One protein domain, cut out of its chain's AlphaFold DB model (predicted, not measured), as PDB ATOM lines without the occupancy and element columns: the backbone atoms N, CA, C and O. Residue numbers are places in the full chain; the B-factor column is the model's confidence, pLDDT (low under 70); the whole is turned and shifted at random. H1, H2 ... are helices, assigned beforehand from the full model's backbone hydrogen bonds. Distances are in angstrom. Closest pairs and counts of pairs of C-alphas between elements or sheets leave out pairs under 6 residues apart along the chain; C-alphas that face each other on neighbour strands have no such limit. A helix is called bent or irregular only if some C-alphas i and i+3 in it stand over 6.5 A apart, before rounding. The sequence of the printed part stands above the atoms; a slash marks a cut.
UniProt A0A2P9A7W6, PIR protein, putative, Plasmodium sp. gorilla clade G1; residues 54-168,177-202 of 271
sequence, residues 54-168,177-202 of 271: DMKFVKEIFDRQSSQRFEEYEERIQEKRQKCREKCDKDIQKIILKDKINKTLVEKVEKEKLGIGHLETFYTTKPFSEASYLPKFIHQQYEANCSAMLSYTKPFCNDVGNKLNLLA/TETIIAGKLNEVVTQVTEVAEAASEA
ATOM      1  N   ASP A  54     355.823 199.344 374.021       83.81
ATOM      2  CA  ASP A  54     354.909 200.125 374.853       83.81
ATOM      3  C   ASP A  54     354.012 201.002 373.971       83.81
ATOM      4  O   ASP A  54     352.792 201.053 374.154       83.81
ATOM      5  N   MET A  55     354.587 201.622 372.933       83.50
ATOM      6  CA  MET A  55     353.818 202.418 371.972       83.50
ATOM      7  C   MET A  55     352.845 201.555 371.160       83.50
ATOM      8  O   MET A  55     351.716 201.972 370.890       83.50
ATOM      9  N   LYS A  56     353.244 200.328 370.802       82.19
ATOM     10  CA  LYS A  56     352.377 199.366 370.114       82.19
ATOM     11  C   LYS A  56     351.156 199.000 370.964       82.19
ATOM     12  O   LYS A  56     350.045 198.985 370.438       82.19
ATOM     13  N   PHE A  57     351.346 198.767 372.263       87.38
ATOM     14  CA  PHE A  57     350.258 198.474 373.199       87.38
ATOM     15  C   PHE A  57     349.301 199.663 373.374       87.38
ATOM     16  O   PHE A  57     348.081 199.500 373.312       87.38
ATOM     17  N   VAL A  58     349.838 200.879 373.527       87.12
ATOM     18  CA  VAL A  58     349.028 202.106 373.635       87.12
ATOM     19  C   VAL A  58     348.201 202.339 372.368       87.12
ATOM     20  O   VAL A  58     347.012 202.659 372.460       87.12
ATOM     21  N   LYS A  59     348.800 202.138 371.190       84.12
ATOM     22  CA  LYS A  59     348.107 202.244 369.902       84.12
ATOM     23  C   LYS A  59     346.959 201.241 369.796       84.12
ATOM     24  O   LYS A  59     345.858 201.630 369.432       84.12
ATOM     25  N   GLU A  60     347.182 199.984 370.174       86.38
ATOM     26  CA  GLU A  60     346.149 198.943 370.130       86.38
ATOM     27  C   GLU A  60     344.968 199.245 371.072       86.38
ATOM     28  O   GLU A  60     343.810 199.073 370.688       86.38
ATOM     29  N   ILE A  61     345.228 199.772 372.277       93.06
ATOM     30  CA  ILE A  61     344.168 200.227 373.195       93.06
ATOM     31  C   ILE A  61     343.372 201.376 372.581       93.06
ATOM     32  O   ILE A  61     342.137 201.361 372.629       93.06
ATOM     33  N   PHE A  62     344.063 202.371 372.021       90.81
ATOM     34  CA  PHE A  62     343.413 203.518 371.400       90.81
ATOM     35  C   PHE A  62     342.567 203.094 370.198       90.81
ATOM     36  O   PHE A  62     341.425 203.539 370.077       90.81
ATOM     37  N   ASP A  63     343.090 202.207 369.354       90.62
ATOM     38  CA  ASP A  63     342.387 201.666 368.193       90.62
ATOM     39  C   ASP A  63     341.147 200.881 368.635       90.62
ATOM     40  O   ASP A  63     340.054 201.123 368.121       90.62
ATOM     41  N   ARG A  64     341.259 200.027 369.664       92.38
ATOM     42  CA  ARG A  64     340.120 199.271 370.209       92.38
ATOM     43  C   ARG A  64     339.037 200.184 370.783       92.38
ATOM     44  O   ARG A  64     337.862 200.016 370.468       92.38
ATOM     45  N   GLN A  65     339.419 201.163 371.606       92.81
ATOM     46  CA  GLN A  65     338.480 202.130 372.186       92.81
ATOM     47  C   GLN A  65     337.835 203.015 371.118       92.81
ATOM     48  O   GLN A  65     336.656 203.359 371.208       92.81
ATOM     49  N   SER A  66     338.603 203.404 370.102       89.94
ATOM     50  CA  SER A  66     338.091 204.201 368.993       89.94
ATOM     51  C   SER A  66     337.104 203.390 368.162       89.94
ATOM     52  O   SER A  66     336.014 203.892 367.906       89.94
ATOM     53  N   SER A  67     337.416 202.130 367.839       92.56
ATOM     54  CA  SER A  67     336.514 201.220 367.120       92.56
ATOM     55  C   SER A  67     335.175 201.051 367.840       92.56
ATOM     56  O   SER A  67     334.131 201.236 367.225       92.56
ATOM     57  N   GLN A  68     335.193 200.813 369.157       93.81
ATOM     58  CA  GLN A  68     333.967 200.697 369.958       93.81
ATOM     59  C   GLN A  68     333.124 201.979 369.918       93.81
ATOM     60  O   GLN A  68     331.919 201.927 369.687       93.81
ATOM     61  N   ARG A  69     333.754 203.155 370.061       94.38
ATOM     62  CA  ARG A  69     333.033 204.435 369.956       94.38
ATOM     63  C   ARG A  69     332.451 204.673 368.566       94.38
ATOM     64  O   ARG A  69     331.414 205.328 368.463       94.38
ATOM     65  N   PHE A  70     333.111 204.198 367.510       92.81
ATOM     66  CA  PHE A  70     332.585 204.293 366.150       92.81
ATOM     67  C   PHE A  70     331.368 203.390 365.953       92.81
ATOM     68  O   PHE A  70     330.376 203.862 365.408       92.81
ATOM     69  N   GLU A  71     331.398 202.153 366.453       93.06
ATOM     70  CA  GLU A  71     330.247 201.242 366.417       93.06
ATOM     71  C   GLU A  71     329.048 201.821 367.187       93.06
ATOM     72  O   GLU A  71     327.972 201.982 366.614       93.06
ATOM     73  N   GLU A  72     329.244 202.276 368.430       93.62
ATOM     74  CA  GLU A  72     328.189 202.930 369.223       93.62
ATOM     75  C   GLU A  72     327.654 204.212 368.555       93.62
ATOM     76  O   GLU A  72     326.477 204.571 368.671       93.62
ATOM     77  N   TYR A  73     328.517 204.971 367.876       88.19
ATOM     78  CA  TYR A  73     328.099 206.156 367.131       88.19
ATOM     79  C   TYR A  73     327.263 205.785 365.901       88.19
ATOM     80  O   TYR A  73     326.221 206.409 365.682       88.19
ATOM     81  N   GLU A  74     327.683 204.776 365.136       90.50
ATOM     82  CA  GLU A  74     326.952 204.264 363.976       90.50
ATOM     83  C   GLU A  74     325.579 203.724 364.376       90.50
ATOM     84  O   GLU A  74     324.582 204.123 363.774       90.50
ATOM     85  N   GLU A  75     325.481 202.924 365.440       94.81
ATOM     86  CA  GLU A  75     324.198 202.429 365.953       94.81
ATOM     87  C   GLU A  75     323.260 203.581 366.339       94.81
ATOM     88  O   GLU A  75     322.112 203.637 365.886       94.81
ATOM     89  N   ARG A  76     323.754 204.583 367.082       94.69
ATOM     90  CA  ARG A  76     322.953 205.772 367.436       94.69
ATOM     91  C   ARG A  76     322.518 206.574 366.214       94.69
ATOM     92  O   ARG A  76     321.418 207.136 366.199       94.69
ATOM     93  N   ILE A  77     323.375 206.693 365.204       87.88
ATOM     94  CA  ILE A  77     323.045 207.377 363.949       87.88
ATOM     95  C   ILE A  77     321.976 206.593 363.187       87.88
ATOM     96  O   ILE A  77     321.025 207.198 362.686       87.88
ATOM     97  N   GLN A  78     322.099 205.269 363.111       85.44
ATOM     98  CA  GLN A  78     321.126 204.403 362.455       85.44
ATOM     99  C   GLN A  78     319.761 204.463 363.146       85.44
ATOM    100  O   GLN A  78     318.762 204.697 362.464       85.44
ATOM    101  N   GLU A  79     319.716 204.375 364.476       93.88
ATOM    102  CA  GLU A  79     318.483 204.491 365.263       93.88
ATOM    103  C   GLU A  79     317.801 205.851 365.034       93.88
ATOM    104  O   GLU A  79     316.603 205.931 364.750       93.88
ATOM    105  N   LYS A  80     318.565 206.951 365.083       91.50
ATOM    106  CA  LYS A  80     318.036 208.298 364.810       91.50
ATOM    107  C   LYS A  80     317.510 208.434 363.383       91.50
ATOM    108  O   LYS A  80     316.455 209.036 363.179       91.50
ATOM    109  N   ARG A  81     318.215 207.870 362.397       88.31
ATOM    110  CA  ARG A  81     317.769 207.837 360.994       88.31
ATOM    111  C   ARG A  81     316.479 207.038 360.845       88.31
ATOM    112  O   ARG A  81     315.589 207.486 360.129       88.31
ATOM    113  N   GLN A  82     316.354 205.900 361.524       89.19
ATOM    114  CA  GLN A  82     315.135 205.097 361.512       89.19
ATOM    115  C   GLN A  82     313.955 205.861 362.121       89.19
ATOM    116  O   GLN A  82     312.940 206.019 361.448       89.19
ATOM    117  N   LYS A  83     314.111 206.436 363.321       92.19
ATOM    118  CA  LYS A  83     313.067 207.264 363.952       92.19
ATOM    119  C   LYS A  83     312.644 208.437 363.069       92.19
ATOM    120  O   LYS A  83     311.463 208.767 363.001       92.19
ATOM    121  N   CYS A  84     313.596 209.071 362.385       85.12
ATOM    122  CA  CYS A  84     313.308 210.153 361.449       85.12
ATOM    123  C   CYS A  84     312.509 209.666 360.230       85.12
ATOM    124  O   CYS A  84     311.536 210.324 359.869       85.12
ATOM    125  N   ARG A  85     312.865 208.511 359.643       76.12
ATOM    126  CA  ARG A  85     312.104 207.896 358.542       76.12
ATOM    127  C   ARG A  85     310.680 207.555 358.962       76.12
ATOM    128  O   ARG A  85     309.749 208.031 358.331       76.12
ATOM    129  N   GLU A  86     310.511 206.849 360.076       85.25
ATOM    130  CA  GLU A  86     309.184 206.476 360.584       85.25
ATOM    131  C   GLU A  86     308.321 207.702 360.908       85.25
ATOM    132  O   GLU A  86     307.119 207.708 360.649       85.25
ATOM    133  N   LYS A  87     308.923 208.759 361.466       82.62
ATOM    134  CA  LYS A  87     308.225 210.025 361.706       82.62
ATOM    135  C   LYS A  87     307.813 210.692 360.395       82.62
ATOM    136  O   LYS A  87     306.672 211.121 360.280       82.62
ATOM    137  N   CYS A  88     308.716 210.750 359.419       79.00
ATOM    138  CA  CYS A  88     308.441 211.314 358.101       79.00
ATOM    139  C   CYS A  88     307.308 210.557 357.397       79.00
ATOM    140  O   CYS A  88     306.370 211.182 356.918       79.00
ATOM    141  N   ASP A  89     307.339 209.222 357.408       79.88
ATOM    142  CA  ASP A  89     306.304 208.384 356.799       79.88
ATOM    143  C   ASP A  89     304.937 208.616 357.461       79.88
ATOM    144  O   ASP A  89     303.935 208.785 356.765       79.88
ATOM    145  N   LYS A  90     304.897 208.716 358.798       82.62
ATOM    146  CA  LYS A  90     303.680 209.073 359.550       82.62
ATOM    147  C   LYS A  90     303.168 210.469 359.192       82.62
ATOM    148  O   LYS A  90     301.971 210.644 358.968       82.62
ATOM    149  N   ASP A  91     304.057 211.458 359.120       78.75
ATOM    150  CA  ASP A  91     303.698 212.837 358.779       78.75
ATOM    151  C   ASP A  91     303.189 212.933 357.328       78.75
ATOM    152  O   ASP A  91     302.185 213.596 357.067       78.75
ATOM    153  N   ILE A  92     303.807 212.207 356.391       79.88
ATOM    154  CA  ILE A  92     303.366 212.110 354.994       79.88
ATOM    155  C   ILE A  92     301.992 211.445 354.903       79.88
ATOM    156  O   ILE A  92     301.107 211.985 354.240       79.88
ATOM    157  N   GLN A  93     301.776 210.315 355.583       75.00
ATOM    158  CA  GLN A  93     300.467 209.655 355.613       75.00
ATOM    159  C   GLN A  93     299.384 210.593 356.151       75.00
ATOM    160  O   GLN A  93     298.304 210.687 355.568       75.00
ATOM    161  N   LYS A  94     299.691 211.362 357.202       77.00
ATOM    162  CA  LYS A  94     298.782 212.372 357.754       77.00
ATOM    163  C   LYS A  94     298.465 213.482 356.748       77.00
ATOM    164  O   LYS A  94     297.314 213.906 356.661       77.00
ATOM    165  N   ILE A  95     299.456 213.950 355.989       77.44
ATOM    166  CA  ILE A  95     299.263 214.968 354.942       77.44
ATOM    167  C   ILE A  95     298.381 214.422 353.813       77.44
ATOM    168  O   ILE A  95     297.419 215.086 353.431       77.44
ATOM    169  N   ILE A  96     298.657 213.210 353.322       77.75
ATOM    170  CA  ILE A  96     297.886 212.568 352.244       77.75
ATOM    171  C   ILE A  96     296.435 212.338 352.675       77.75
ATOM    172  O   ILE A  96     295.512 212.657 351.927       77.75
ATOM    173  N   LEU A  97     296.224 211.813 353.885       75.75
ATOM    174  CA  LEU A  97     294.888 211.589 354.429       75.75
ATOM    175  C   LEU A  97     294.106 212.906 354.521       75.75
ATOM    176  O   LEU A  97     292.960 212.981 354.077       75.75
ATOM    177  N   LYS A  98     294.751 213.964 355.030       73.88
ATOM    178  CA  LYS A  98     294.155 215.301 355.144       73.88
ATOM    179  C   LYS A  98     293.766 215.874 353.778       73.88
ATOM    180  O   LYS A  98     292.674 216.416 353.643       73.88
ATOM    181  N   ASP A  99     294.624 215.733 352.770       74.56
ATOM    182  CA  ASP A  99     294.346 216.187 351.403       74.56
ATOM    183  C   ASP A  99     293.173 215.421 350.769       74.56
ATOM    184  O   ASP A  99     292.252 216.012 350.202       74.56
ATOM    185  N   LYS A 100     293.136 214.098 350.959       74.56
ATOM    186  CA  LYS A 100     292.069 213.231 350.445       74.56
ATOM    187  C   LYS A 100     290.705 213.537 351.062       74.56
ATOM    188  O   LYS A 100     289.707 213.565 350.337       74.56
ATOM    189  N   ILE A 101     290.657 213.786 352.373       73.75
ATOM    190  CA  ILE A 101     289.442 214.228 353.072       73.75
ATOM    191  C   ILE A 101     288.971 215.559 352.491       73.75
ATOM    192  O   ILE A 101     287.810 215.665 352.104       73.75
ATOM    193  N   ASN A 102     289.872 216.541 352.364       70.00
ATOM    194  CA  ASN A 102     289.533 217.857 351.818       70.00
ATOM    195  C   ASN A 102     288.932 217.740 350.420       70.00
ATOM    196  O   ASN A 102     287.847 218.259 350.174       70.00
ATOM    197  N   LYS A 103     289.597 217.003 349.528       75.00
ATOM    198  CA  LYS A 103     289.121 216.800 348.160       75.00
ATOM    199  C   LYS A 103     287.739 216.142 348.120       75.00
ATOM    200  O   LYS A 103     286.851 216.616 347.420       75.00
ATOM    201  N   THR A 104     287.540 215.078 348.899       72.56
ATOM    202  CA  THR A 104     286.258 214.351 348.943       72.56
ATOM    203  C   THR A 104     285.134 215.222 349.500       72.56
ATOM    204  O   THR A 104     283.996 215.151 349.037       72.56
ATOM    205  N   LEU A 105     285.443 216.047 350.496       71.81
ATOM    206  CA  LEU A 105     284.474 216.925 351.128       71.81
ATOM    207  C   LEU A 105     284.075 218.084 350.206       71.81
ATOM    208  O   LEU A 105     282.885 218.355 350.083       71.81
ATOM    209  N   VAL A 106     285.033 218.691 349.498       71.38
ATOM    210  CA  VAL A 106     284.757 219.676 348.438       71.38
ATOM    211  C   VAL A 106     283.827 219.073 347.388       71.38
ATOM    212  O   VAL A 106     282.765 219.629 347.125       71.38
ATOM    213  N   GLU A 107     284.149 217.878 346.882       70.50
ATOM    214  CA  GLU A 107     283.301 217.201 345.898       70.50
ATOM    215  C   GLU A 107     281.882 216.928 346.417       70.50
ATOM    216  O   GLU A 107     280.924 217.079 345.661       70.50
ATOM    217  N   LYS A 108     281.713 216.498 347.677       69.44
ATOM    218  CA  LYS A 108     280.379 216.252 348.256       69.44
ATOM    219  C   LYS A 108     279.577 217.546 348.387       69.44
ATOM    220  O   LYS A 108     278.419 217.572 347.984       69.44
ATOM    221  N   VAL A 109     280.197 218.614 348.883       66.56
ATOM    222  CA  VAL A 109     279.539 219.914 349.081       66.56
ATOM    223  C   VAL A 109     279.171 220.569 347.741       66.56
ATOM    224  O   VAL A 109     278.092 221.150 347.610       66.56
ATOM    225  N   GLU A 110     280.010 220.418 346.713       64.81
ATOM    226  CA  GLU A 110     279.706 220.853 345.343       64.81
ATOM    227  C   GLU A 110     278.586 220.022 344.702       64.81
ATOM    228  O   GLU A 110     277.652 220.580 344.117       64.81
ATOM    229  N   LYS A 111     278.638 218.686 344.836       62.28
ATOM    230  CA  LYS A 111     277.620 217.765 344.295       62.28
ATOM    231  C   LYS A 111     276.258 217.949 344.953       62.28
ATOM    232  O   LYS A 111     275.244 217.863 344.263       62.28
ATOM    233  N   GLU A 112     276.216 218.255 346.249       59.81
ATOM    234  CA  GLU A 112     274.973 218.579 346.955       59.81
ATOM    235  C   GLU A 112     274.353 219.910 346.503       59.81
ATOM    236  O   GLU A 112     273.231 220.220 346.910       59.81
ATOM    237  N   LYS A 113     275.016 220.657 345.601       55.28
ATOM    238  CA  LYS A 113     274.543 221.921 345.016       55.28
ATOM    239  C   LYS A 113     274.072 222.899 346.086       55.28
ATOM    240  O   LYS A 113     273.085 223.604 345.899       55.28
ATOM    241  N   LEU A 114     274.825 223.005 347.181       56.09
ATOM    242  CA  LEU A 114     274.558 223.996 348.222       56.09
ATOM    243  C   LEU A 114     274.703 225.440 347.708       56.09
ATOM    244  O   LEU A 114     274.473 226.350 348.480       56.09
ATOM    245  N   GLY A 115     275.081 225.669 346.438       52.62
ATOM    246  CA  GLY A 115     275.097 226.979 345.769       52.62
ATOM    247  C   GLY A 115     276.184 227.940 346.260       52.62
ATOM    248  O   GLY A 115     276.192 229.110 345.888       52.62
ATOM    249  N   ILE A 116     277.102 227.461 347.100       58.56
ATOM    250  CA  ILE A 116     278.171 228.257 347.703       58.56
ATOM    251  C   ILE A 116     279.341 228.315 346.712       58.56
ATOM    252  O   ILE A 116     280.277 227.525 346.786       58.56
ATOM    253  N   GLY A 117     279.291 229.248 345.757       53.34
ATOM    254  CA  GLY A 117     280.281 229.402 344.674       53.34
ATOM    255  C   GLY A 117     281.693 229.842 345.101       53.34
ATOM    256  O   GLY A 117     282.458 230.321 344.271       53.34
ATOM    257  N   HIS A 118     282.044 229.735 346.386       56.12
ATOM    258  CA  HIS A 118     283.303 230.254 346.925       56.12
ATOM    259  C   HIS A 118     283.900 229.388 348.043       56.12
ATOM    260  O   HIS A 118     284.423 229.887 349.037       56.12
ATOM    261  N   LEU A 119     283.777 228.070 347.910       57.66
ATOM    262  CA  LEU A 119     284.417 227.124 348.826       57.66
ATOM    263  C   LEU A 119     285.856 226.808 348.408       57.66
ATOM    264  O   LEU A 119     286.718 226.649 349.268       57.66
ATOM    265  N   GLU A 120     286.143 226.800 347.107       54.81
ATOM    266  CA  GLU A 120     287.467 226.485 346.555       54.81
ATOM    267  C   GLU A 120     288.563 227.427 347.098       54.81
ATOM    268  O   GLU A 120     289.607 226.972 347.560       54.81
ATOM    269  N   THR A 121     288.278 228.735 347.182       57.47
ATOM    270  CA  THR A 121     289.170 229.751 347.776       57.47
ATOM    271  C   THR A 121     289.313 229.633 349.296       57.47
ATOM    272  O   THR A 121     290.344 230.017 349.859       57.47
ATOM    273  N   PHE A 122     288.309 229.097 349.994       56.91
ATOM    274  CA  PHE A 122     288.364 228.889 351.441       56.91
ATOM    275  C   PHE A 122     289.350 227.768 351.792       56.91
ATOM    276  O   PHE A 122     290.224 227.957 352.644       56.91
ATOM    277  N   TYR A 123     289.283 226.638 351.080       57.28
ATOM    278  CA  TYR A 123     290.171 225.497 351.319       57.28
ATOM    279  C   TYR A 123     291.617 225.738 350.867       57.28
ATOM    280  O   TYR A 123     292.532 225.175 351.470       57.28
ATOM    281  N   THR A 124     291.860 226.607 349.876       54.00
ATOM    282  CA  THR A 124     293.228 227.012 349.495       54.00
ATOM    283  C   THR A 124     293.891 227.930 350.522       54.00
ATOM    284  O   THR A 124     295.114 227.926 350.642       54.00
ATOM    285  N   THR A 125     293.107 228.721 351.264       54.19
ATOM    286  CA  THR A 125     293.634 229.752 352.179       54.19
ATOM    287  C   THR A 125     293.741 229.259 353.624       54.19
ATOM    288  O   THR A 125     294.588 229.738 354.379       54.19
ATOM    289  N   LYS A 126     292.914 228.285 354.029       55.88
ATOM    290  CA  LYS A 126     292.932 227.712 355.380       55.88
ATOM    291  C   LYS A 126     292.897 226.180 355.350       55.88
ATOM    292  O   LYS A 126     291.866 225.596 355.022       55.88
ATOM    293  N   PRO A 127     293.987 225.494 355.741       54.62
ATOM    294  CA  PRO A 127     293.975 224.044 355.839       54.62
ATOM    295  C   PRO A 127     293.097 223.570 357.010       54.62
ATOM    296  O   PRO A 127     293.018 224.201 358.061       54.62
ATOM    297  N   PHE A 128     292.512 222.381 356.856       50.53
ATOM    298  CA  PHE A 128     291.534 221.712 357.737       50.53
ATOM    299  C   PHE A 128     291.972 221.420 359.194       50.53
ATOM    300  O   PHE A 128     291.308 220.676 359.903       50.53
ATOM    301  N   SER A 129     293.075 221.991 359.696       49.44
ATOM    302  CA  SER A 129     293.333 221.998 361.155       49.44
ATOM    303  C   SER A 129     292.239 222.741 361.934       49.44
ATOM    304  O   SER A 129     292.169 222.651 363.152       49.44
ATOM    305  N   GLU A 130     291.373 223.440 361.206       52.50
ATOM    306  CA  GLU A 130     290.260 224.250 361.661       52.50
ATOM    307  C   GLU A 130     288.917 223.715 361.111       52.50
ATOM    308  O   GLU A 130     288.060 224.485 360.692       52.50
ATOM    309  N   ALA A 131     288.693 222.393 361.107       53.19
ATOM    310  CA  ALA A 131     287.415 221.770 360.699       53.19
ATOM    311  C   ALA A 131     286.171 222.403 361.372       53.19
ATOM    312  O   ALA A 131     285.087 222.444 360.798       53.19
ATOM    313  N   SER A 132     286.357 222.984 362.564       58.69
ATOM    314  CA  SER A 132     285.358 223.756 363.319       58.69
ATOM    315  C   SER A 132     284.853 225.025 362.608       58.69
ATOM    316  O   SER A 132     283.790 225.542 362.951       58.69
ATOM    317  N   TYR A 133     285.573 225.540 361.611       63.97
ATOM    318  CA  TYR A 133     285.224 226.788 360.929       63.97
ATOM    319  C   TYR A 133     284.353 226.577 359.699       63.97
ATOM    320  O   TYR A 133     283.725 227.528 359.245       63.97
ATOM    321  N   LEU A 134     284.265 225.349 359.185       69.06
ATOM    322  CA  LEU A 134     283.403 225.054 358.051       69.06
ATOM    323  C   LEU A 134     281.908 225.209 358.401       69.06
ATOM    324  O   LEU A 134     281.217 225.906 357.659       69.06
ATOM    325  N   PRO A 135     281.405 224.688 359.544       67.56
ATOM    326  CA  PRO A 135     280.041 224.975 359.987       67.56
ATOM    327  C   PRO A 135     279.772 226.473 360.149       67.56
ATOM    328  O   PRO A 135     278.727 226.953 359.722       67.56
ATOM    329  N   LYS A 136     280.737 227.225 360.698       71.69
ATOM    330  CA  LYS A 136     280.627 228.681 360.876       71.69
ATOM    331  C   LYS A 136     280.571 229.419 359.542       71.69
ATOM    332  O   LYS A 136     279.762 230.322 359.379       71.69
ATOM    333  N   PHE A 137     281.403 229.024 358.581       70.81
ATOM    334  CA  PHE A 137     281.422 229.613 357.244       70.81
ATOM    335  C   PHE A 137     280.117 229.342 356.494       70.81
ATOM    336  O   PHE A 137     279.535 230.258 355.919       70.81
ATOM    337  N   ILE A 138     279.618 228.106 356.543       70.50
ATOM    338  CA  ILE A 138     278.341 227.738 355.922       70.50
ATOM    339  C   ILE A 138     277.185 228.472 356.603       70.50
ATOM    340  O   ILE A 138     276.323 229.000 355.907       70.50
ATOM    341  N   HIS A 139     277.193 228.579 357.934       70.44
ATOM    342  CA  HIS A 139     276.206 229.364 358.672       70.44
ATOM    343  C   HIS A 139     276.246 230.848 358.276       70.44
ATOM    344  O   HIS A 139     275.210 231.419 357.956       70.44
ATOM    345  N   GLN A 140     277.433 231.452 358.191       70.88
ATOM    346  CA  GLN A 140     277.602 232.849 357.784       70.88
ATOM    347  C   GLN A 140     277.122 233.102 356.347       70.88
ATOM    348  O   GLN A 140     276.483 234.119 356.079       70.88
ATOM    349  N   GLN A 141     277.397 232.180 355.420       69.69
ATOM    350  CA  GLN A 141     276.909 232.261 354.039       69.69
ATOM    351  C   GLN A 141     275.396 232.044 353.948       69.69
ATOM    352  O   GLN A 141     274.721 232.696 353.150       69.69
ATOM    353  N   TYR A 142     274.852 231.141 354.761       68.62
ATOM    354  CA  TYR A 142     273.416 230.920 354.864       68.62
ATOM    355  C   TYR A 142     272.712 232.172 355.395       68.62
ATOM    356  O   TYR A 142     271.808 232.673 354.737       68.62
ATOM    357  N   GLU A 143     273.185 232.756 356.497       67.06
ATOM    358  CA  GLU A 143     272.682 234.023 357.043       67.06
ATOM    359  C   GLU A 143     272.776 235.161 356.017       67.06
ATOM    360  O   GLU A 143     271.788 235.847 355.756       67.06
ATOM    361  N   ALA A 144     273.917 235.332 355.344       69.00
ATOM    362  CA  ALA A 144     274.084 236.383 354.337       69.00
ATOM    363  C   ALA A 144     273.084 236.258 353.170       69.00
ATOM    364  O   ALA A 144     272.587 237.263 352.660       69.00
ATOM    365  N   ASN A 145     272.753 235.031 352.759       66.31
ATOM    366  CA  ASN A 145     271.844 234.784 351.640       66.31
ATOM    367  C   ASN A 145     270.362 234.701 352.053       66.31
ATOM    368  O   ASN A 145     269.477 234.996 351.234       66.31
ATOM    369  N   CYS A 146     270.085 234.338 353.309       71.25
ATOM    370  CA  CYS A 146     268.758 233.958 353.800       71.25
ATOM    371  C   CYS A 146     268.163 234.876 354.887       71.25
ATOM    372  O   CYS A 146     266.982 234.723 355.179       71.25
ATOM    373  N   SER A 147     268.897 235.866 355.415       64.12
ATOM    374  CA  SER A 147     268.443 236.756 356.511       64.12
ATOM    375  C   SER A 147     267.458 237.881 356.134       64.12
ATOM    376  O   SER A 147     266.896 238.524 357.019       64.12
ATOM    377  N   ALA A 148     267.194 238.151 354.850       57.50
ATOM    378  CA  ALA A 148     266.229 239.188 354.460       57.50
ATOM    379  C   ALA A 148     264.772 238.706 354.632       57.50
ATOM    380  O   ALA A 148     264.446 237.588 354.254       57.50
ATOM    381  N   MET A 149     263.858 239.569 355.097       49.16
ATOM    382  CA  MET A 149     262.443 239.254 355.404       49.16
ATOM    383  C   MET A 149     261.605 238.639 354.250       49.16
ATOM    384  O   MET A 149     260.486 238.195 354.475       49.16
ATOM    385  N   LEU A 150     262.138 238.579 353.022       49.00
ATOM    386  CA  LEU A 150     261.527 237.947 351.840       49.00
ATOM    387  C   LEU A 150     262.280 236.680 351.356       49.00
ATOM    388  O   LEU A 150     261.920 236.102 350.330       49.00
ATOM    389  N   SER A 151     263.318 236.218 352.070       53.62
ATOM    390  CA  SER A 151     264.233 235.152 351.615       53.62
ATOM    391  C   SER A 151     263.674 233.728 351.668       53.62
ATOM    392  O   SER A 151     264.252 232.849 351.033       53.62
ATOM    393  N   TYR A 152     262.533 233.480 352.321       51.34
ATOM    394  CA  TYR A 152     261.870 232.162 352.300       51.34
ATOM    395  C   TYR A 152     261.422 231.728 350.893       51.34
ATOM    396  O   TYR A 152     261.131 230.558 350.661       51.34
ATOM    397  N   THR A 153     261.403 232.658 349.936       51.56
ATOM    398  CA  THR A 153     261.069 232.392 348.530       51.56
ATOM    399  C   THR A 153     262.285 232.066 347.660       51.56
ATOM    400  O   THR A 153     262.118 231.646 346.515       51.56
ATOM    401  N   LYS A 154     263.521 232.221 348.168       65.00
ATOM    402  CA  LYS A 154     264.726 231.910 347.391       65.00
ATOM    403  C   LYS A 154     264.940 230.391 347.334       65.00
ATOM    404  O   LYS A 154     265.081 229.770 348.390       65.00
ATOM    405  N   PRO A 155     265.072 229.795 346.130       66.62
ATOM    406  CA  PRO A 155     265.293 228.356 345.966       66.62
ATOM    407  C   PRO A 155     266.489 227.838 346.769       66.62
ATOM    408  O   PRO A 155     266.414 226.768 347.352       66.62
ATOM    409  N   PHE A 156     267.553 228.638 346.866       69.94
ATOM    410  CA  PHE A 156     268.746 228.342 347.660       69.94
ATOM    411  C   PHE A 156     268.440 228.135 349.151       69.94
ATOM    412  O   PHE A 156     268.833 227.127 349.726       69.94
ATOM    413  N   CYS A 157     267.712 229.063 349.778       68.25
ATOM    414  CA  CYS A 157     267.418 229.005 351.212       68.25
ATOM    415  C   CYS A 157     266.500 227.832 351.548       68.25
ATOM    416  O   CYS A 157     266.667 227.191 352.581       68.25
ATOM    417  N   ASN A 158     265.573 227.517 350.642       68.06
ATOM    418  CA  ASN A 158     264.671 226.390 350.807       68.06
ATOM    419  C   ASN A 158     265.390 225.052 350.562       68.06
ATOM    420  O   ASN A 158     265.192 224.112 351.316       68.06
ATOM    421  N   ASP A 159     266.267 224.951 349.560       67.62
ATOM    422  CA  ASP A 159     267.016 223.717 349.276       67.62
ATOM    423  C   ASP A 159     268.040 223.411 350.382       67.62
ATOM    424  O   ASP A 159     268.082 222.294 350.895       67.62
ATOM    425  N   VAL A 160     268.799 224.418 350.834       67.25
ATOM    426  CA  VAL A 160     269.733 224.287 351.967       67.25
ATOM    427  C   VAL A 160     268.972 224.017 353.268       67.25
ATOM    428  O   VAL A 160     269.340 223.114 354.016       67.25
ATOM    429  N   GLY A 161     267.884 224.750 353.521       66.62
ATOM    430  CA  GLY A 161     267.045 224.577 354.704       66.62
ATOM    431  C   GLY A 161     266.369 223.207 354.771       66.62
ATOM    432  O   GLY A 161     266.337 222.606 355.839       66.62
ATOM    433  N   ASN A 162     265.896 222.667 353.645       67.50
ATOM    434  CA  ASN A 162     265.322 221.319 353.583       67.50
ATOM    435  C   ASN A 162     266.403 220.234 353.706       67.50
ATOM    436  O   ASN A 162     266.241 219.309 354.495       67.50
ATOM    437  N   LYS A 163     267.533 220.348 352.990       68.00
ATOM    438  CA  LYS A 163     268.619 219.345 353.047       68.00
ATOM    439  C   LYS A 163     269.293 219.268 354.415       68.00
ATOM    440  O   LYS A 163     269.634 218.178 354.866       68.00
ATOM    441  N   LEU A 164     269.466 220.408 355.084       68.19
ATOM    442  CA  LEU A 164     270.035 220.482 356.432       68.19
ATOM    443  C   LEU A 164     268.970 220.402 357.541       68.19
ATOM    444  O   LEU A 164     269.325 220.464 358.715       68.19
ATOM    445  N   ASN A 165     267.687 220.234 357.188       63.91
ATOM    446  CA  ASN A 165     266.541 220.197 358.108       63.91
ATOM    447  C   ASN A 165     266.491 221.392 359.088       63.91
ATOM    448  O   ASN A 165     266.241 221.231 360.279       63.91
ATOM    449  N   LEU A 166     266.739 222.604 358.586       65.81
ATOM    450  CA  LEU A 166     266.772 223.857 359.356       65.81
ATOM    451  C   LEU A 166     265.407 224.559 359.445       65.81
ATOM    452  O   LEU A 166     265.297 225.622 360.053       65.81
ATOM    453  N   LEU A 167     264.370 224.003 358.817       57.81
ATOM    454  CA  LEU A 167     263.022 224.569 358.802       57.81
ATOM    455  C   LEU A 167     262.237 224.083 360.028       57.81
ATOM    456  O   LEU A 167     261.753 222.954 360.064       57.81
ATOM    457  N   ALA A 168     262.108 224.943 361.039       53.91
ATOM    458  CA  ALA A 168     261.175 224.738 362.146       53.91
ATOM    459  C   ALA A 168     259.738 225.143 361.737       53.91
ATOM    460  O   ALA A 168     259.574 226.039 360.901       53.91
ATOM    461  N   THR A 177     270.085 226.980 364.906       57.31
ATOM    462  CA  THR A 177     270.530 226.756 363.512       57.31
ATOM    463  C   THR A 177     272.021 226.385 363.445       57.31
ATOM    464  O   THR A 177     272.391 225.445 362.747       57.31
ATOM    465  N   GLU A 178     272.883 227.051 364.227       57.25
ATOM    466  CA  GLU A 178     274.323 226.743 364.289       57.25
ATOM    467  C   GLU A 178     274.612 225.320 364.778       57.25
ATOM    468  O   GLU A 178     275.450 224.627 364.203       57.25
ATOM    469  N   THR A 179     273.915 224.860 365.819       61.69
ATOM    470  CA  THR A 179     274.148 223.545 366.429       61.69
ATOM    471  C   THR A 179     273.706 222.407 365.512       61.69
ATOM    472  O   THR A 179     274.384 221.384 365.443       61.69
ATOM    473  N   ILE A 180     272.607 222.594 364.772       66.69
ATOM    474  CA  ILE A 180     272.093 221.609 363.806       66.69
ATOM    475  C   ILE A 180     273.014 221.523 362.583       66.69
ATOM    476  O   ILE A 180     273.396 220.420 362.181       66.69
ATOM    477  N   ILE A 181     273.439 222.672 362.038       67.06
ATOM    478  CA  ILE A 181     274.416 222.731 360.939       67.06
ATOM    479  C   ILE A 181     275.723 222.062 361.370       67.06
ATOM    480  O   ILE A 181     276.241 221.207 360.655       67.06
ATOM    481  N   ALA A 182     276.238 222.410 362.552       66.38
ATOM    482  CA  ALA A 182     277.463 221.828 363.079       66.38
ATOM    483  C   ALA A 182     277.338 220.316 363.291       66.38
ATOM    484  O   ALA A 182     278.237 219.586 362.884       66.38
ATOM    485  N   GLY A 183     276.229 219.830 363.857       71.06
ATOM    486  CA  GLY A 183     275.997 218.403 364.074       71.06
ATOM    487  C   GLY A 183     275.985 217.597 362.773       71.06
ATOM    488  O   GLY A 183     276.686 216.592 362.667       71.06
ATOM    489  N   LYS A 184     275.253 218.070 361.755       72.12
ATOM    490  CA  LYS A 184     275.148 217.380 360.459       72.12
ATOM    491  C   LYS A 184     276.422 217.449 359.629       72.12
ATOM    492  O   LYS A 184     276.813 216.450 359.033       72.12
ATOM    493  N   LEU A 185     277.118 218.584 359.631       69.00
ATOM    494  CA  LEU A 185     278.425 218.656 358.983       69.00
ATOM    495  C   LEU A 185     279.457 217.784 359.684       69.00
ATOM    496  O   LEU A 185     280.269 217.168 359.003       69.00
ATOM    497  N   ASN A 186     279.421 217.696 361.013       70.69
ATOM    498  CA  ASN A 186     280.330 216.824 361.739       70.69
ATOM    499  C   ASN A 186     280.068 215.347 361.400       70.69
ATOM    500  O   ASN A 186     281.025 214.617 361.188       70.69
ATOM    501  N   GLU A 187     278.802 214.941 361.232       73.19
ATOM    502  CA  GLU A 187     278.410 213.602 360.761       73.19
ATOM    503  C   GLU A 187     278.957 213.294 359.348       73.19
ATOM    504  O   GLU A 187     279.527 212.227 359.102       73.19
ATOM    505  N   VAL A 188     278.856 214.249 358.415       70.94
ATOM    506  CA  VAL A 188     279.420 214.109 357.058       70.94
ATOM    507  C   VAL A 188     280.949 214.057 357.095       70.94
ATOM    508  O   VAL A 188     281.552 213.248 356.386       70.94
ATOM    509  N   VAL A 189     281.584 214.886 357.926       70.12
ATOM    510  CA  VAL A 189     283.038 214.885 358.125       70.12
ATOM    511  C   VAL A 189     283.496 213.542 358.688       70.12
ATOM    512  O   VAL A 189     284.434 212.981 358.129       70.12
ATOM    513  N   THR A 190     282.813 212.984 359.695       72.19
ATOM    514  CA  THR A 190     283.158 211.675 360.277       72.19
ATOM    515  C   THR A 190     283.031 210.536 359.264       72.19
ATOM    516  O   THR A 190     283.919 209.694 359.154       72.19
ATOM    517  N   GLN A 191     281.987 210.550 358.431       71.81
ATOM    518  CA  GLN A 191     281.837 209.555 357.364       71.81
ATOM    519  C   GLN A 191     282.939 209.679 356.298       71.81
ATOM    520  O   GLN A 191     283.406 208.682 355.753       71.81
ATOM    521  N   VAL A 192     283.363 210.903 355.960       67.69
ATOM    522  CA  VAL A 192     284.457 211.122 355.001       67.69
ATOM    523  C   VAL A 192     285.808 210.730 355.601       67.69
ATOM    524  O   VAL A 192     286.633 210.172 354.877       67.69
ATOM    525  N   THR A 193     286.040 210.979 356.893       69.00
ATOM    526  CA  THR A 193     287.281 210.576 357.573       69.00
ATOM    527  C   THR A 193     287.423 209.060 357.616       69.00
ATOM    528  O   THR A 193     288.471 208.564 357.219       69.00
ATOM    529  N   GLU A 194     286.366 208.319 357.963       71.06
ATOM    530  CA  GLU A 194     286.399 206.847 358.004       71.06
ATOM    531  C   GLU A 194     286.697 206.237 356.621       71.06
ATOM    532  O   GLU A 194     287.552 205.361 356.474       71.06
ATOM    533  N   VAL A 195     286.056 206.755 355.566       68.62
ATOM    534  CA  VAL A 195     286.287 206.305 354.180       68.62
ATOM    535  C   VAL A 195     287.696 206.666 353.692       68.62
ATOM    536  O   VAL A 195     288.312 205.913 352.931       68.62
ATOM    537  N   ALA A 196     288.229 207.815 354.108       65.44
ATOM    538  CA  ALA A 196     289.566 208.246 353.721       65.44
ATOM    539  C   ALA A 196     290.666 207.453 354.444       65.44
ATOM    540  O   ALA A 196     291.666 207.117 353.802       65.44
ATOM    541  N   GLU A 197     290.468 207.122 355.725       64.69
ATOM    542  CA  GLU A 197     291.380 206.306 356.537       64.69
ATOM    543  C   GLU A 197     291.519 204.899 355.947       64.69
ATOM    544  O   GLU A 197     292.634 204.495 355.606       64.69
ATOM    545  N   ALA A 198     290.402 204.225 355.657       64.31
ATOM    546  CA  ALA A 198     290.402 202.907 355.015       64.31
ATOM    547  C   ALA A 198     291.080 202.909 353.629       64.31
ATOM    548  O   ALA A 198     291.704 201.936 353.207       64.31
ATOM    549  N   ALA A 199     290.990 204.021 352.896       58.69
ATOM    550  CA  ALA A 199     291.558 204.125 351.559       58.69
ATOM    551  C   ALA A 199     293.027 204.601 351.544       58.69
ATOM    552  O   ALA A 199     293.669 204.510 350.493       58.69
ATOM    553  N   SER A 200     293.556 205.135 352.652       54.53
ATOM    554  CA  SER A 200     294.951 205.586 352.809       54.53
ATOM    555  C   SER A 200     295.928 204.405 352.848       54.53
ATOM    556  O   SER A 200     296.950 204.407 352.149       54.53
ATOM    557  N   GLU A 201     295.556 203.332 353.550       55.56
ATOM    558  CA  GLU A 201     296.353 202.104 353.664       55.56
ATOM    559  C   GLU A 201     296.660 201.478 352.288       55.56
ATOM    560  O   GLU A 201     297.772 201.020 352.039       55.56
ATOM    561  N   ALA A 202     295.725 201.572 351.335       53.47
ATOM    562  CA  ALA A 202     295.879 201.026 349.985       53.47
ATOM    563  C   ALA A 202     296.633 201.939 348.988       53.47
ATOM    564  O   ALA A 202     297.133 201.456 347.971       53.47
TER     565      ALA A 202
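This is residues 54 to 168 and 177 to 202 of the 271 residues of the protein "PIR protein, putative" of Plasmodium sp. gorilla clade G1 (UniProt A0A2P9A7W6). One very long helix, H1, forms a free arm over its residues 54 to 92, and its other end runs into a small head made with four shorter helices. In the head, H5 crosses the far part of H1 and also meets H3, while H3 and H4 form a helical hairpin and short H2 sits near H1. The printed part has 141 residues, with five named helices in the order H1, H2, H3, H4, H5 and no named strand; the class is all helix. The whole is extended, with a radius of gyration of the C-alphas of 27.9 A, and spans 103 by 28 by 23 A, a rod whose length comes from the arm.

H1, residues 54 to 111, and H2, residues 120 to 125, are close but not clearly touching; their closest C-alphas, those of Val 106 and Glu 120, are 7.6 A apart, and they run opposite ways at a shallow tilt of 30 degrees. H3, residues 133 to 146, is apart from H1. H3 and H4, residues 155 to 163, form a hairpin and only just touch, with 3 pairs of C-alphas within 8 A, the closest being Cys 146 and Cys 157 at 5.7 A; they run opposite ways at a steep tilt of 43 degrees. H5, residues 177 to 202, touches H3 with its residues 177 to 185 alone, the closest C-alphas being those of Pro 135 and Ala 182, 5.1 A apart, opposite ways at a steep tilt of 45 degrees. With residues 189 to 200 alone H5 touches H1, at residues 93 to 105 alone; the closest C-alphas, those of Ile 101 and Ala 196, are 6.0 A apart, and the tilt is steep at 50 degrees, opposite ways. No touching pair is at a shallow tilt, a mostly crossed packing. In H1, H2, H3 and H4 every O i to N i+4 pair is within hydrogen-bond range; in H5 20 of 22 are.

H1 starts at C-alpha 54, (354.909, 200.125, 374.853), and measures 85.0 A to C-alpha 111 at (277.620, 217.765, 344.295). H2 measures 9.0 A, H3 19.3 A and H4 11.9 A. H5 measures 38.6 A and ends at C-alpha 202, (295.879, 201.026, 349.985); it is neither bent nor irregular, but only just: C-alphas 198 and 201 are 6.2 A apart.

The two C-alphas farthest apart, those of Asp 54 and Leu 150, are 103.3 A apart. Without the free stretch, the body of 102 residues spans 50 by 26 by 22 A. Residues 169 to 176 are not printed, and C-alphas 168 and 177 are 9.7 A apart across this cut, which lies in the link from H4 to H5. The links H1 to H2, H2 to H3 and H3 to H4 are short. The mean pLDDT of the printed part is 70.9, with 72 residues under 70, among them residues 108 to 135 and 147 to 168.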